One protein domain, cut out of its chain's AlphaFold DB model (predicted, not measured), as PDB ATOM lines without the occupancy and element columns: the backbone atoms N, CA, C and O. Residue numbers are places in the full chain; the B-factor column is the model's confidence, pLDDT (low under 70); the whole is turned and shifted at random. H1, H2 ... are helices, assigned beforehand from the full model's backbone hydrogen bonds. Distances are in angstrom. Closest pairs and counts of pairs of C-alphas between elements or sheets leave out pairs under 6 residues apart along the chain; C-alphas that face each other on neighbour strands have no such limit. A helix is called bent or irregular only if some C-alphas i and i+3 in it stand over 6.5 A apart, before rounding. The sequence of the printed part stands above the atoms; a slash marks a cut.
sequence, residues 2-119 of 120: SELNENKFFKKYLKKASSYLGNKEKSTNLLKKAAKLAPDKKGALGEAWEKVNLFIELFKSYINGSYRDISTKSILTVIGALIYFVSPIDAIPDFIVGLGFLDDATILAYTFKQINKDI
ATOM      1  N   SER A   2      49.120  40.109  53.137       53.84
ATOM      2  CA  SER A   2      49.151  40.534  51.722       53.84
ATOM      3  C   SER A   2      47.843  40.273  50.952       53.84
ATOM      4  O   SER A   2      47.311  41.192  50.338       53.84
ATOM      5  N   GLU A   3      47.251  39.080  51.068       47.97
ATOM      6  CA  GLU A   3      46.078  38.682  50.255       47.97
ATOM      7  C   GLU A   3      44.797  39.500  50.526       47.97
ATOM      8  O   GLU A   3      44.005  39.768  49.623       47.97
ATOM      9  N   LEU A   4      44.571  39.928  51.775       49.41
ATOM     10  CA  LEU A   4      43.357  40.664  52.161       49.41
ATOM     11  C   LEU A   4      43.323  42.091  51.590       49.41
ATOM     12  O   LEU A   4      42.247  42.596  51.254       49.41
ATOM     13  N   ASN A   5      44.486  42.737  51.459       52.94
ATOM     14  CA  ASN A   5      44.590  44.067  50.863       52.94
ATOM     15  C   ASN A   5      44.452  43.995  49.341       52.94
ATOM     16  O   ASN A   5      43.638  44.733  48.781       52.94
ATOM     17  N   GLU A   6      45.144  43.060  48.687       53.84
ATOM     18  CA  GLU A   6      45.033  42.824  47.240       53.84
ATOM     19  C   GLU A   6      43.577  42.620  46.805       53.84
ATOM     20  O   GLU A   6      43.106  43.263  45.868       53.84
ATOM     21  N   ASN A   7      42.807  41.829  47.556       62.12
ATOM     22  CA  ASN A   7      41.403  41.552  47.254       62.12
ATOM     23  C   ASN A   7      40.504  42.807  47.376       62.12
ATOM     24  O   ASN A   7      39.550  42.992  46.615       62.12
ATOM     25  N   LYS A   8      40.814  43.723  48.304       65.00
ATOM     26  CA  LYS A   8      40.077  44.987  48.485       65.00
ATOM     27  C   LYS A   8      40.383  45.993  47.372       65.00
ATOM     28  O   LYS A   8      39.454  46.604  46.832       65.00
ATOM     29  N   PHE A   9      41.655  46.146  47.006       62.66
ATOM     30  CA  PHE A   9      42.074  46.991  45.884       62.66
ATOM     31  C   PHE A   9      41.522  46.466  44.562       62.66
ATOM     32  O   PHE A   9      40.929  47.226  43.793       62.66
ATOM     33  N   PHE A  10      41.595  45.152  44.359       63.84
ATOM     34  CA  PHE A  10      41.044  44.482  43.192       63.84
ATOM     35  C   PHE A  10      39.530  44.694  43.065       63.84
ATOM     36  O   PHE A  10      39.044  45.092  42.007       63.84
ATOM     37  N   LYS A  11      38.762  44.557  44.154       69.00
ATOM     38  CA  LYS A  11      37.320  44.865  44.148       69.00
ATOM     39  C   LYS A  11      37.025  46.329  43.820       69.00
ATOM     40  O   LYS A  11      36.085  46.606  43.074       69.00
ATOM     41  N   LYS A  12      37.807  47.279  44.344       68.94
ATOM     42  CA  LYS A  12      37.660  48.712  44.026       68.94
ATOM     43  C   LYS A  12      37.947  48.983  42.546       68.94
ATOM     44  O   LYS A  12      37.216  49.748  41.918       68.94
ATOM     45  N   TYR A  13      38.963  48.328  41.994       67.81
ATOM     46  CA  TYR A  13      39.307  48.385  40.578       67.81
ATOM     47  C   TYR A  13      38.191  47.825  39.698       67.81
ATOM     48  O   TYR A  13      37.697  48.539  38.826       67.81
ATOM     49  N   LEU A  14      37.730  46.600  39.979       69.31
ATOM     50  CA  LEU A  14      36.609  45.997  39.264       69.31
ATOM     51  C   LEU A  14      35.384  46.904  39.345       69.31
ATOM     52  O   LEU A  14      34.741  47.148  38.336       69.31
ATOM     53  N   LYS A  15      35.097  47.502  40.506       77.25
ATOM     54  CA  LYS A  15      34.000  48.466  40.649       77.25
ATOM     55  C   LYS A  15      34.193  49.710  39.771       77.25
ATOM     56  O   LYS A  15      33.236  50.149  39.136       77.25
ATOM     57  N   LYS A  16      35.406  50.276  39.709       75.44
ATOM     58  CA  LYS A  16      35.720  51.447  38.871       75.44
ATOM     59  C   LYS A  16      35.588  51.098  37.388       75.44
ATOM     60  O   LYS A  16      34.831  51.780  36.706       75.44
ATOM     61  N   ALA A  17      36.227  50.028  36.917       74.31
ATOM     62  CA  ALA A  17      36.183  49.586  35.521       74.31
ATOM     63  C   ALA A  17      34.772  49.138  35.091       74.31
ATOM     64  O   ALA A  17      34.273  49.578  34.056       74.31
ATOM     65  N   SER A  18      34.056  48.379  35.926       76.75
ATOM     66  CA  SER A  18      32.663  47.985  35.667       76.75
ATOM     67  C   SER A  18      31.722  49.187  35.600       76.75
ATOM     68  O   SER A  18      30.727  49.145  34.878       76.75
ATOM     69  N   SER A  19      32.045  50.296  36.281       83.44
ATOM     70  CA  SER A  19      31.267  51.535  36.159       83.44
ATOM     71  C   SER A  19      31.345  52.173  34.769       83.44
ATOM     72  O   SER A  19      30.482  52.988  34.454       83.44
ATOM     73  N   TYR A  20      32.339  51.813  33.945       84.81
ATOM     74  CA  TYR A  20      32.399  52.212  32.536       84.81
ATOM     75  C   TYR A  20      31.517  51.298  31.684       84.81
ATOM     76  O   TYR A  20      30.718  51.809  30.908       84.81
ATOM     77  N   LEU A  21      31.562  49.974  31.885       83.19
ATOM     78  CA  LEU A  21      30.728  49.025  31.127       83.19
ATOM     79  C   LEU A  21      29.226  49.309  31.237       83.19
ATOM     80  O   LEU A  21      28.512  49.227  30.242       83.19
ATOM     81  N   GLY A  22      28.751  49.673  32.430       80.12
ATOM     82  CA  GLY A  22      27.346  50.018  32.663       80.12
ATOM     83  C   GLY A  22      26.967  51.459  32.302       80.12
ATOM     84  O   GLY A  22      25.818  51.842  32.499       80.12
ATOM     85  N   ASN A  23      27.906  52.285  31.824       90.00
ATOM     86  CA  ASN A  23      27.674  53.707  31.583       90.00
ATOM     87  C   ASN A  23      28.240  54.148  30.223       90.00
ATOM     88  O   ASN A  23      29.450  54.319  30.040       90.00
ATOM     89  N   LYS A  24      27.327  54.387  29.275       88.44
ATOM     90  CA  LYS A  24      27.650  54.781  27.899       88.44
ATOM     91  C   LYS A  24      28.468  56.072  27.836       88.44
ATOM     92  O   LYS A  24      29.430  56.120  27.083       88.44
ATOM     93  N   GLU A  25      28.127  57.076  28.643       91.38
ATOM     94  CA  GLU A  25      28.820  58.370  28.667       91.38
ATOM     95  C   GLU A  25      30.267  58.236  29.162       91.38
ATOM     96  O   GLU A  25      31.200  58.742  28.542       91.38
ATOM     97  N   LYS A  26      30.487  57.494  30.253       90.38
ATOM     98  CA  LYS A  26      31.840  57.229  30.764       90.38
ATOM     99  C   LYS A  26      32.683  56.470  29.746       90.38
ATOM    100  O   LYS A  26      33.847  56.816  29.541       90.38
ATOM    101  N   SER A  27      32.095  55.462  29.102       92.00
ATOM    102  CA  SER A  27      32.756  54.677  28.059       92.00
ATOM    103  C   SER A  27      33.168  55.531  26.863       92.00
ATOM    104  O   SER A  27      34.330  55.507  26.457       92.00
ATOM    105  N   THR A  28      32.247  56.331  26.316       93.00
ATOM    106  CA  THR A  28      32.533  57.190  25.159       93.00
ATOM    107  C   THR A  28      33.533  58.289  25.503       93.00
ATOM    108  O   THR A  28      34.425  58.563  24.702       93.00
ATOM    109  N   ASN A  29      33.453  58.873  26.702       94.62
ATOM    110  CA  ASN A  29      34.414  59.870  27.168       94.62
ATOM    111  C   ASN A  29      35.824  59.288  27.324       94.62
ATOM    112  O   ASN A  29      36.791  59.938  26.924       94.62
ATOM    113  N   LEU A  30      35.956  58.071  27.866       93.00
ATOM    114  CA  LEU A  30      37.248  57.392  27.975       93.00
ATOM    115  C   LEU A  30      37.849  57.120  26.594       93.00
ATOM    116  O   LEU A  30      38.990  57.503  26.348       93.00
ATOM    117  N   LEU A  31      37.063  56.537  25.682       94.75
ATOM    118  CA  LEU A  31      37.488  56.264  24.306       94.75
ATOM    119  C   LEU A  31      37.908  57.541  23.575       94.75
ATOM    120  O   LEU A  31      38.950  57.561  22.931       94.75
ATOM    121  N   LYS A  32      37.135  58.625  23.711       95.62
ATOM    122  CA  LYS A  32      37.446  59.918  23.090       95.62
ATOM    123  C   LYS A  32      38.768  60.487  23.600       95.62
ATOM    124  O   LYS A  32      39.569  60.966  22.804       95.62
ATOM    125  N   LYS A  33      39.001  60.447  24.916       94.06
ATOM    126  CA  LYS A  33      40.256  60.924  25.512       94.06
ATOM    127  C   LYS A  33      41.440  60.058  25.080       94.06
ATOM    128  O   LYS A  33      42.448  60.609  24.655       94.06
ATOM    129  N   ALA A  34      41.298  58.733  25.129       91.88
ATOM    130  CA  ALA A  34      42.349  57.801  24.730       91.88
ATOM    131  C   ALA A  34      42.714  57.956  23.245       91.88
ATOM    132  O   ALA A  34      43.883  58.133  22.921       91.88
ATOM    133  N   ALA A  35      41.720  58.001  22.354       93.00
ATOM    134  CA  ALA A  35      41.938  58.191  20.919       93.00
ATOM    135  C   ALA A  35      42.557  59.556  20.580       93.00
ATOM    136  O   ALA A  35      43.302  59.661  19.612       93.00
ATOM    137  N   LYS A  36      42.277  60.595  21.378       93.38
ATOM    138  CA  LYS A  36      42.915  61.908  21.225       93.38
ATOM    139  C   LYS A  36      44.385  61.892  21.658       93.38
ATOM    140  O   LYS A  36      45.200  62.516  21.004       93.38
ATOM    141  N   LEU A  37      44.707  61.202  22.754       88.19
ATOM    142  CA  LEU A  37      46.053  61.171  23.341       88.19
ATOM    143  C   LEU A  37      47.010  60.201  22.629       88.19
ATOM    144  O   LEU A  37      48.215  60.434  22.622       88.19
ATOM    145  N   ALA A  38      46.502  59.107  22.053       86.69
ATOM    146  CA  ALA A  38      47.332  58.059  21.450       86.69
ATOM    147  C   ALA A  38      48.274  58.554  20.331       86.69
ATOM    148  O   ALA A  38      49.452  58.188  20.368       86.69
ATOM    149  N   PRO A  39      47.843  59.394  19.366       87.06
ATOM    150  CA  PRO A  39      48.727  59.914  18.321       87.06
ATOM    151  C   PRO A  39      49.872  60.771  18.876       87.06
ATOM    152  O   PRO A  39      51.026  60.555  18.511       87.06
ATOM    153  N   ASP A  40      49.566  61.669  19.817       83.44
ATOM    154  CA  ASP A  40      50.522  62.623  20.408       83.44
ATOM    155  C   ASP A  40      51.620  61.933  21.228       83.44
ATOM    156  O   ASP A  40      52.685  62.491  21.478       83.44
ATOM    157  N   LYS A  41      51.357  60.701  21.669       77.38
ATOM    158  CA  LYS A  41      52.269  59.911  22.495       77.38
ATOM    159  C   LYS A  41      52.986  58.812  21.710       77.38
ATOM    160  O   LYS A  41      53.775  58.089  22.306       77.38
ATOM    161  N   LYS A  42      52.780  58.689  20.389       79.56
ATOM    162  CA  LYS A  42      53.341  57.600  19.562       79.56
ATOM    163  C   LYS A  42      54.856  57.437  19.714       79.56
ATOM    164  O   LYS A  42      55.317  56.327  19.961       79.56
ATOM    165  N   GLY A  43      55.613  58.529  19.586       77.69
ATOM    166  CA  GLY A  43      57.081  58.489  19.633       77.69
ATOM    167  C   GLY A  43      57.616  57.981  20.966       77.69
ATOM    168  O   GLY A  43      58.588  57.237  21.004       77.69
ATOM    169  N   ALA A  44      56.929  58.317  22.050       75.69
ATOM    170  CA  ALA A  44      57.346  57.897  23.367       75.69
ATOM    171  C   ALA A  44      56.768  56.536  23.769       75.69
ATOM    172  O   ALA A  44      57.412  55.818  24.513       75.69
ATOM    173  N   LEU A  45      55.599  56.143  23.250       71.50
ATOM    174  CA  LEU A  45      54.980  54.841  23.513       71.50
ATOM    175  C   LEU A  45      55.676  53.672  22.804       71.50
ATOM    176  O   LEU A  45      55.578  52.544  23.285       71.50
ATOM    177  N   GLY A  46      56.336  53.909  21.667       82.25
ATOM    178  CA  GLY A  46      56.963  52.843  20.880       82.25
ATOM    179  C   GLY A  46      55.974  51.715  20.560       82.25
ATOM    180  O   GLY A  46      54.853  51.968  20.120       82.25
ATOM    181  N   GLU A  47      56.353  50.470  20.850       76.19
ATOM    182  CA  GLU A  47      55.517  49.271  20.653       76.19
ATOM    183  C   GLU A  47      54.206  49.294  21.462       76.19
ATOM    184  O   GLU A  47      53.198  48.707  21.066       76.19
ATOM    185  N   ALA A  48      54.172  50.019  22.584       77.25
ATOM    186  CA  ALA A  48      52.962  50.144  23.388       77.25
ATOM    187  C   ALA A  48      51.859  50.944  22.673       77.25
ATOM    188  O   ALA A  48      50.685  50.811  23.022       77.25
ATOM    189  N   TRP A  49      52.206  51.745  21.660       84.62
ATOM    190  CA  TRP A  49      51.238  52.508  20.872       84.62
ATOM    191  C   TRP A  49      50.252  51.591  20.140       84.62
ATOM    192  O   TRP A  49      49.044  51.828  20.173       84.62
ATOM    193  N   GLU A  50      50.746  50.509  19.534       86.06
ATOM    194  CA  GLU A  50      49.896  49.535  18.842       86.06
ATOM    195  C   GLU A  50      48.964  48.819  19.820       86.06
ATOM    196  O   GLU A  50      47.763  48.709  19.564       86.06
ATOM    197  N   LYS A  51      49.481  48.435  20.997       84.56
ATOM    198  CA  LYS A  51      48.671  47.847  22.075       84.56
ATOM    199  C   LYS A  51      47.568  48.805  22.547       84.56
ATOM    200  O   LYS A  51      46.432  48.378  22.743       84.56
ATOM    201  N   VAL A  52      47.862  50.100  22.692       88.19
ATOM    202  CA  VAL A  52      46.860  51.114  23.075       88.19
ATOM    203  C   VAL A  52      45.767  51.242  22.014       88.19
ATOM    204  O   VAL A  52      44.588  51.266  22.368       88.19
ATOM    205  N   ASN A  53      46.119  51.275  20.726       92.69
ATOM    206  CA  ASN A  53      45.123  51.325  19.650       92.69
ATOM    207  C   ASN A  53      44.246  50.071  19.627       92.69
ATOM    208  O   ASN A  53      43.022  50.190  19.573       92.69
ATOM    209  N   LEU A  54      44.849  48.889  19.779       92.69
ATOM    210  CA  LEU A  54      44.115  47.631  19.897       92.69
ATOM    211  C   LEU A  54      43.125  47.666  21.071       92.69
ATOM    212  O   LEU A  54      41.975  47.259  20.935       92.69
ATOM    213  N   PHE A  55      43.536  48.195  22.223       93.44
ATOM    214  CA  PHE A  55      42.665  48.343  23.389       93.44
ATOM    215  C   PHE A  55      41.506  49.317  23.145       93.44
ATOM    216  O   PHE A  55      40.380  49.038  23.564       93.44
ATOM    217  N   ILE A  56      41.747  50.430  22.444       95.12
ATOM    218  CA  ILE A  56      40.698  51.378  22.039       95.12
ATOM    219  C   ILE A  56      39.687  50.686  21.115       95.12
ATOM    220  O   ILE A  56      38.479  50.786  21.347       95.12
ATOM    221  N   GLU A  57      40.154  49.964  20.095       96.38
ATOM    222  CA  GLU A  57      39.291  49.264  19.135       96.38
ATOM    223  C   GLU A  57      38.502  48.124  19.774       96.38
ATOM    224  O   GLU A  57      37.295  48.002  19.543       96.38
ATOM    225  N   LEU A  58      39.148  47.331  20.627       95.62
ATOM    226  CA  LEU A  58      38.517  46.252  21.375       95.62
ATOM    227  C   LEU A  58      37.445  46.793  22.321       95.62
ATOM    228  O   LEU A  58      36.327  46.282  22.342       95.62
ATOM    229  N   PHE A  59      37.740  47.858  23.074       95.19
ATOM    230  CA  PHE A  59      36.753  48.447  23.974       95.19
ATOM    231  C   PHE A  59      35.590  49.081  23.203       95.19
ATOM    232  O   PHE A  59      34.434  48.904  23.590       95.19
ATOM    233  N   LYS A  60      35.859  49.737  22.067       96.06
ATOM    234  CA  LYS A  60      34.827  50.263  21.160       96.06
ATOM    235  C   LYS A  60      33.921  49.150  20.613       96.06
ATOM    236  O   LYS A  60      32.699  49.287  20.669       96.06
ATOM    237  N   SER A  61      34.517  48.058  20.136       95.19
ATOM    238  CA  SER A  61      33.824  46.865  19.621       95.19
ATOM    239  C   SER A  61      33.083  46.089  20.713       95.19
ATOM    240  O   SER A  61      32.091  45.404  20.476       95.19
ATOM    241  N   TYR A  62      33.532  46.222  21.958       94.25
ATOM    242  CA  TYR A  62      32.770  45.743  23.090       94.25
ATOM    243  C   TYR A  62      31.559  46.654  23.318       94.25
ATOM    244  O   TYR A  62      30.426  46.191  23.315       94.25
ATOM    245  N   ILE A  63      31.701  47.966  23.487       93.31
ATOM    246  CA  ILE A  63      30.538  48.800  23.856       93.31
ATOM    247  C   ILE A  63      29.450  48.868  22.771       93.31
ATOM    248  O   ILE A  63      28.283  49.056  23.107       93.31
ATOM    249  N   ASN A  64      29.797  48.689  21.492       92.69
ATOM    250  CA  ASN A  64      28.836  48.666  20.383       92.69
ATOM    251  C   ASN A  64      28.172  47.283  20.179       92.69
ATOM    252  O   ASN A  64      27.196  47.186  19.444       92.69
ATOM    253  N   GLY A  65      28.683  46.229  20.827       92.19
ATOM    254  CA  GLY A  65      28.189  44.858  20.696       92.19
ATOM    255  C   GLY A  65      28.687  44.077  19.480       92.19
ATOM    256  O   GLY A  65      28.260  42.938  19.321       92.19
ATOM    257  N   SER A  66      29.591  44.622  18.660       93.88
ATOM    258  CA  SER A  66      30.149  43.918  17.497       93.88
ATOM    259  C   SER A  66      31.171  42.846  17.880       93.88
ATOM    260  O   SER A  66      31.486  41.990  17.061       93.88
ATOM    261  N   TYR A  67      31.681  42.875  19.115       92.56
ATOM    262  CA  TYR A  67      32.574  41.860  19.659       92.56
ATOM    263  C   TYR A  67      32.265  41.565  21.135       92.56
ATOM    264  O   TYR A  67      32.268  42.456  21.990       92.56
ATOM    265  N   ARG A  68      31.982  40.295  21.441       91.06
ATOM    266  CA  ARG A  68      31.611  39.808  22.786       91.06
ATOM    267  C   ARG A  68      32.398  38.575  23.231       91.06
ATOM    268  O   ARG A  68      32.253  38.178  24.383       91.06
ATOM    269  N   ASP A  69      33.229  38.008  22.358       93.75
ATOM    270  CA  ASP A  69      34.026  36.812  22.641       93.75
ATOM    271  C   ASP A  69      35.291  37.165  23.440       93.75
ATOM    272  O   ASP A  69      36.420  37.180  22.951       93.75
ATOM    273  N   ILE A  70      35.076  37.612  24.675       88.75
ATOM    274  CA  ILE A  70      36.129  38.013  25.602       88.75
ATOM    275  C   ILE A  70      35.634  37.875  27.033       88.75
ATOM    276  O   ILE A  70      34.494  38.211  27.359       88.75
ATOM    277  N   SER A  71      36.509  37.410  27.922       88.19
ATOM    278  CA  SER A  71      36.161  37.309  29.334       88.19
ATOM    279  C   SER A  71      35.876  38.691  29.936       88.19
ATOM    280  O   SER A  71      36.531  39.687  29.608       88.19
ATOM    281  N   THR A  72      34.948  38.753  30.896       82.81
ATOM    282  CA  THR A  72      34.673  39.984  31.652       82.81
ATOM    283  C   THR A  72      35.936  40.523  32.325       82.81
ATOM    284  O   THR A  72      36.151  41.730  32.368       82.81
ATOM    285  N   LYS A  73      36.816  39.638  32.807       78.88
ATOM    286  CA  LYS A  73      38.091  40.036  33.410       78.88
ATOM    287  C   LYS A  73      38.981  40.754  32.391       78.88
ATOM    288  O   LYS A  73      39.480  41.830  32.693       78.88
ATOM    289  N   SER A  74      39.116  40.210  31.183       82.75
ATOM    290  CA  SER A  74      39.955  40.779  30.123       82.75
ATOM    291  C   SER A  74      39.452  42.146  29.650       82.75
ATOM    292  O   SER A  74      40.249  43.070  29.523       82.75
ATOM    293  N   ILE A  75      38.140  42.327  29.450       87.69
ATOM    294  CA  ILE A  75      37.612  43.647  29.062       87.69
ATOM    295  C   ILE A  75      37.762  44.681  30.188       87.69
ATOM    296  O   ILE A  75      38.063  45.843  29.922       87.69
ATOM    297  N   LEU A  76      37.625  44.271  31.453       83.62
ATOM    298  CA  LEU A  76      37.899  45.154  32.588       83.62
ATOM    299  C   LEU A  76      39.380  45.546  32.641       83.62
ATOM    300  O   LEU A  76      39.662  46.725  32.854       83.62
ATOM    301  N   THR A  77      40.299  44.613  32.352       79.69
ATOM    302  CA  THR A  77      41.739  44.887  32.196       79.69
ATOM    303  C   THR A  77      41.999  45.967  31.151       79.69
ATOM    304  O   THR A  77      42.664  46.960  31.447       79.69
ATOM    305  N   VAL A  78      41.417  45.817  29.959       87.88
ATOM    306  CA  VAL A  78      41.531  46.784  28.854       87.88
ATOM    307  C   VAL A  78      41.049  48.171  29.284       87.88
ATOM    308  O   VAL A  78      41.751  49.163  29.096       87.88
ATOM    309  N   ILE A  79      39.885  48.249  29.932       88.19
ATOM    310  CA  ILE A  79      39.337  49.514  30.444       88.19
ATOM    311  C   ILE A  79      40.282  50.141  31.472       88.19
ATOM    312  O   ILE A  79      40.531  51.342  31.425       88.19
ATOM    313  N   GLY A  80      40.838  49.343  32.385       81.69
ATOM    314  CA  GLY A  80      41.810  49.815  33.369       81.69
ATOM    315  C   GLY A  80      43.081  50.382  32.740       81.69
ATOM    316  O   GLY A  80      43.519  51.462  33.133       81.69
ATOM    317  N   ALA A  81      43.627  49.699  31.732       82.44
ATOM    318  CA  ALA A  81      44.788  50.171  30.983       82.44
ATOM    319  C   ALA A  81      44.502  51.505  30.275       82.44
ATOM    320  O   ALA A  81      45.313  52.423  30.345       82.44
ATOM    321  N   LEU A  82      43.317  51.661  29.671       87.50
ATOM    322  CA  LEU A  82      42.908  52.920  29.041       87.50
ATOM    323  C   LEU A  82      42.683  54.053  30.056       87.50
ATOM    324  O   LEU A  82      42.987  55.207  29.762       87.50
ATOM    325  N   ILE A  83      42.173  53.754  31.256       86.12
ATOM    326  CA  ILE A  83      42.054  54.750  32.334       86.12
ATOM    327  C   ILE A  83      43.445  55.241  32.751       86.12
ATOM    328  O   ILE A  83      43.640  56.450  32.852       86.12
ATOM    329  N   TYR A  84      44.399  54.325  32.939       78.69
ATOM    330  CA  TYR A  84      45.791  54.669  33.241       78.69
ATOM    331  C   TYR A  84      46.433  55.488  32.123       78.69
ATOM    332  O   TYR A  84      47.060  56.505  32.389       78.69
ATOM    333  N   PHE A  85      46.198  55.089  30.873       83.69
ATOM    334  CA  PHE A  85      46.674  55.795  29.691       83.69
ATOM    335  C   PHE A  85      46.192  57.256  29.643       83.69
ATOM    336  O   PHE A  85      46.956  58.159  29.309       83.69
ATOM    337  N   VAL A  86      44.921  57.497  29.984       87.50
ATOM    338  CA  VAL A  86      44.301  58.831  29.931       87.50
ATOM    339  C   VAL A  86      44.650  59.704  31.137       87.50
ATOM    340  O   VAL A  86      44.812  60.912  30.983       87.50
ATOM    341  N   SER A  87      44.704  59.127  32.337       82.38
ATOM    342  CA  SER A  87      45.036  59.840  33.573       82.38
ATOM    343  C   SER A  87      45.823  58.911  34.498       82.38
ATOM    344  O   SER A  87      45.224  58.223  35.333       82.38
ATOM    345  N   PRO A  88      47.166  58.879  34.369       68.38
ATOM    346  CA  PRO A  88      48.009  58.023  35.195       68.38
ATOM    347  C   PRO A  88      47.809  58.307  36.683       68.38
ATOM    348  O   PRO A  88      47.712  57.361  37.454       68.38
ATOM    349  N   ILE A  89      47.653  59.585  37.067       65.38
ATOM    350  CA  ILE A  89      47.507  60.066  38.457       65.38
ATOM    351  C   ILE A  89      46.260  59.492  39.145       65.38
ATOM    352  O   ILE A  89      46.319  59.082  40.302       65.38
ATOM    353  N   ASP A  90      45.152  59.354  38.415       61.41
ATOM    354  CA  ASP A  90      43.910  58.769  38.940       61.41
ATOM    355  C   ASP A  90      43.927  57.227  38.983       61.41
ATOM    356  O   ASP A  90      42.942  56.590  39.395       61.41
ATOM    357  N   ALA A  91      45.015  56.625  38.499       59.47
ATOM    358  CA  ALA A  91      45.207  55.199  38.269       59.47
ATOM    359  C   ALA A  91      46.520  54.663  38.888       59.47
ATOM    360  O   ALA A  91      46.929  53.536  38.631       59.47
ATOM    361  N   ILE A  92      47.197  55.435  39.729       58.59
ATOM    362  CA  ILE A  92      48.407  54.990  40.435       58.59
ATOM    363  C   ILE A  92      47.982  54.001  41.541       58.59
ATOM    364  O   ILE A  92      47.050  54.312  42.282       58.59
ATOM    365  N   PRO A  93      48.648  52.866  41.810       54.97
ATOM    366  CA  PRO A  93      49.152  51.775  40.971       54.97
ATOM    367  C   PRO A  93      48.618  50.391  41.463       54.97
ATOM    368  O   PRO A  93      49.022  49.339  40.969       54.97
ATOM    369  N   ASP A  94      47.696  50.372  42.437       53.56
ATOM    370  CA  ASP A  94      47.353  49.183  43.240       53.56
ATOM    371  C   ASP A  94      46.676  48.057  42.441       53.56
ATOM    372  O   ASP A  94      46.677  46.897  42.852       53.56
ATOM    373  N   PHE A  95      46.080  48.375  41.287       55.44
ATOM    374  CA  PHE A  95      45.401  47.379  40.453       55.44
ATOM    375  C   PHE A  95      46.351  46.580  39.565       55.44
ATOM    376  O   PHE A  95      46.011  45.467  39.176       55.44
ATOM    377  N   ILE A  96      47.511  47.143  39.226       54.81
ATOM    378  CA  ILE A  96      48.491  46.491  38.351       54.81
ATOM    379  C   ILE A  96      49.199  45.376  39.115       54.81
ATOM    380  O   ILE A  96      49.333  44.261  38.612       54.81
ATOM    381  N   VAL A  97      49.582  45.672  40.359       51.78
ATOM    382  CA  VAL A  97      50.317  44.757  41.237       51.78
ATOM    383  C   VAL A  97      49.477  43.523  41.593       51.78
ATOM    384  O   VAL A  97      49.978  42.408  41.526       51.78
ATOM    385  N   GLY A  98      48.178  43.686  41.878       53.31
ATOM    386  CA  GLY A  98      47.297  42.582  42.296       53.31
ATOM    387  C   GLY A  98      46.727  41.697  41.174       53.31
ATOM    388  O   GLY A  98      45.957  40.783  41.458       53.31
ATOM    389  N   LEU A  99      47.034  41.974  39.901       54.78
ATOM    390  CA  LEU A  99      46.428  41.283  38.753       54.78
ATOM    391  C   LEU A  99      47.364  40.321  38.002       54.78
ATOM    392  O   LEU A  99      46.895  39.611  37.111       54.78
ATOM    393  N   GLY A 100      48.654  40.290  38.347       55.28
ATOM    394  CA  GLY A 100      49.656  39.480  37.645       55.28
ATOM    395  C   GLY A 100      50.086  40.044  36.283       55.28
ATOM    396  O   GLY A 100      50.786  39.365  35.545       55.28
ATOM    397  N   PHE A 101      49.703  41.284  35.947       56.75
ATOM    398  CA  PHE A 101      50.103  41.981  34.710       56.75
ATOM    399  C   PHE A 101      51.384  42.808  34.882       56.75
ATOM    400  O   PHE A 101      51.561  43.818  34.202       56.75
ATOM    401  N   LEU A 102      52.239  42.421  35.832       55.28
ATOM    402  CA  LEU A 102      53.386  43.223  36.247       55.28
ATOM    403  C   LEU A 102      54.293  43.558  35.054       55.28
ATOM    404  O   LEU A 102      54.673  44.712  34.918       55.28
ATOM    405  N   ASP A 103      54.547  42.614  34.150       57.75
ATOM    406  CA  ASP A 103      55.481  42.790  33.027       57.75
ATOM    407  C   ASP A 103      54.995  43.819  31.985       57.75
ATOM    408  O   ASP A 103      55.667  44.823  31.745       57.75
ATOM    409  N   ASP A 104      53.796  43.651  31.413       60.84
ATOM    410  CA  ASP A 104      53.256  44.575  30.395       60.84
ATOM    411  C   ASP A 104      52.940  45.967  30.961       60.84
ATOM    412  O   ASP A 104      53.075  46.993  30.286       60.84
ATOM    413  N   ALA A 105      52.510  46.018  32.219       56.25
ATOM    414  CA  ALA A 105      52.197  47.265  32.885       56.25
ATOM    415  C   ALA A 105      53.440  48.002  33.382       56.25
ATOM    416  O   ALA A 105      53.422  49.228  33.438       56.25
ATOM    417  N   THR A 106      54.518  47.283  33.708       61.66
ATOM    418  CA  THR A 106      55.820  47.891  34.002       61.66
ATOM    419  C   THR A 106      56.383  48.535  32.748       61.66
ATOM    420  O   THR A 106      56.867  49.657  32.832       61.66
ATOM    421  N   ILE A 107      56.241  47.894  31.582       63.28
ATOM    422  CA  ILE A 107      56.615  48.496  30.296       63.28
ATOM    423  C   ILE A 107      55.806  49.775  30.062       63.28
ATOM    424  O   ILE A 107      56.392  50.837  29.881       63.28
ATOM    425  N   LEU A 108      54.472  49.726  30.163       62.66
ATOM    426  CA  LEU A 108      53.636  50.926  30.033       62.66
ATOM    427  C   LEU A 108      54.017  52.013  31.054       62.66
ATOM    428  O   LEU A 108      54.207  53.165  30.674       62.66
ATOM    429  N   ALA A 109      54.167  51.669  32.333       63.38
ATOM    430  CA  ALA A 109      54.484  52.614  33.401       63.38
ATOM    431  C   ALA A 109      55.884  53.232  33.263       63.38
ATOM    432  O   ALA A 109      56.049  54.429  33.497       63.38
ATOM    433  N   TYR A 110      56.884  52.446  32.860       64.75
ATOM    434  CA  TYR A 110      58.238  52.922  32.576       64.75
ATOM    435  C   TYR A 110      58.230  53.897  31.401       64.75
ATOM    436  O   TYR A 110      58.754  55.006  31.507       64.75
ATOM    437  N   THR A 111      57.540  53.530  30.326       63.00
ATOM    438  CA  THR A 111      57.377  54.371  29.145       63.00
ATOM    439  C   THR A 111      56.662  55.685  29.471       63.00
ATOM    440  O   THR A 111      57.096  56.759  29.061       63.00
ATOM    441  N   PHE A 112      55.619  55.646  30.302       62.84
ATOM    442  CA  PHE A 112      54.937  56.847  30.791       62.84
ATOM    443  C   PHE A 112      55.796  57.720  31.704       62.84
ATOM    444  O   PHE A 112      55.729  58.948  31.633       62.84
ATOM    445  N   LYS A 113      56.619  57.106  32.558       63.47
ATOM    446  CA  LYS A 113      57.570  57.837  33.395       63.47
ATOM    447  C   LYS A 113      58.614  58.556  32.542       63.47
ATOM    448  O   LYS A 113      58.956  59.685  32.872       63.47
ATOM    449  N   GLN A 114      59.066  57.939  31.452       63.47
ATOM    450  CA  GLN A 114      59.971  58.568  30.492       63.47
ATOM    451  C   GLN A 114      59.299  59.761  29.791       63.47
ATOM    452  O   GLN A 114      59.870  60.844  29.765       63.47
ATOM    453  N   ILE A 115      58.043  59.608  29.352       60.34
ATOM    454  CA  ILE A 115      57.237  60.694  28.761       60.34
ATOM    455  C   ILE A 115      57.136  61.912  29.677       60.34
ATOM    456  O   ILE A 115      57.265  63.037  29.212       60.34
ATOM    457  N   ASN A 116      56.846  61.705  30.962       58.91
ATOM    458  CA  ASN A 116      56.685  62.819  31.900       58.91
ATOM    459  C   ASN A 116      58.011  63.516  32.214       58.91
ATOM    460  O   ASN A 116      57.995  64.682  32.577       58.91
ATOM    461  N   LYS A 117      59.138  62.814  32.067       56.62
ATOM    462  CA  LYS A 117      60.473  63.357  32.327       56.62
ATOM    463  C   LYS A 117      60.993  64.250  31.194       56.62
ATOM    464  O   LYS A 117      61.871  65.057  31.450       56.62
ATOM    465  N   ASP A 118      60.445  64.100  29.987       51.44
ATOM    466  CA  ASP A 118      60.795  64.907  28.807       51.44
ATOM    467  C   ASP A 118      59.861  66.127  28.613       51.44
ATOM    468  O   ASP A 118      60.054  66.911  27.687       51.44
ATOM    469  N   ILE A 119      58.811  66.267  29.439       48.34
ATOM    470  CA  ILE A 119      57.829  67.374  29.381       48.34
ATOM    471  C   ILE A 119      58.027  68.378  30.548       48.34
ATOM    472  O   ILE A 119      57.332  69.393  30.607       48.34
TER     473      ILE A 119
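This is residues 2 to 119 of the 120 residues of the protein "Methyltransferase type 11" of Bacillus sp. AFS001701 (UniProt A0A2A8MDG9). H5 lies in the middle of a helical body, between the antiparallel pair H2 and H4, which it crosses on one side, and the long H1, which crosses it on the other. H7 stands to the side of H5 across a gap, with the short H3 touching H7 and the short H6 packing on H1. The 118 printed residues hold seven named helices, H1 to H7 in chain order, and no named strand; the class is all helix, and the packing is mostly crossed. The whole is compact, with a radius of gyration of the C-alphas of 14.0 A, and spans 39 by 35 by 22 A.

H1, residues 2 to 21, begins with C-alpha 2 at (49.151, 40.534, 51.722) and is 28.9 A long. H2, residues 24 to 40, is 25.3 A long and only just irregular: C-alphas 36 and 39 are 6.8 A apart. H3 is residues 42 to 45, 5.1 A. H4, residues 48 to 63, is 22.5 A long. H5, residues 72 to 86, is 21.2 A long, beginning with C-alpha 72 at (34.673, 39.984, 31.652). H6 is residues 94 to 97, 5.7 A. H7, residues 102 to 117, is 21.7 A long and ends with C-alpha 117 at (60.473, 63.357, 32.327).

Residues 13 to 20 of H1 touch H5 about perpendicular, at 82 degrees; the closest C-alphas are those of Ala 17 and Leu 76, 5.6 A apart. H1 and H2 touch only at the corner, closest at C-alphas 20 and 27, 5.1 A. H2 and H4 touch at a shallow tilt of 21 degrees, opposite ways, closest at C-alphas 31 and 56, 6.3 A. H5 touches H4 at a steep tilt of 55 degrees, closest at C-alphas 55 and 78, 5.8 A. It touches H2 at a steep tilt of 53 degrees, closest at C-alphas 34 and 86, 5.6 A. H6 touches H1, closest at C-alphas 95 and 10, 5.9 A. H3 touches H7, closest at C-alphas 44 and 115, 6.1 A. H5 and H7 are near each other, with 9 pairs of C-alphas within 10 A; H1 and H7 are apart. Every O i to N i+4 pair is within hydrogen-bond range in H4, H5 and H7, against 15 of 16 in H1 and 11 of 13 in H2; H3 and H6 are too short for such a pair.

The C-alphas farthest apart, those of Leu 4 and Gly 43, are 39.5 A apart. The printed part has no cut and no long link. Its mean pLDDT is 76.4; residues 2 to 14 and 88 to 119 are under 70.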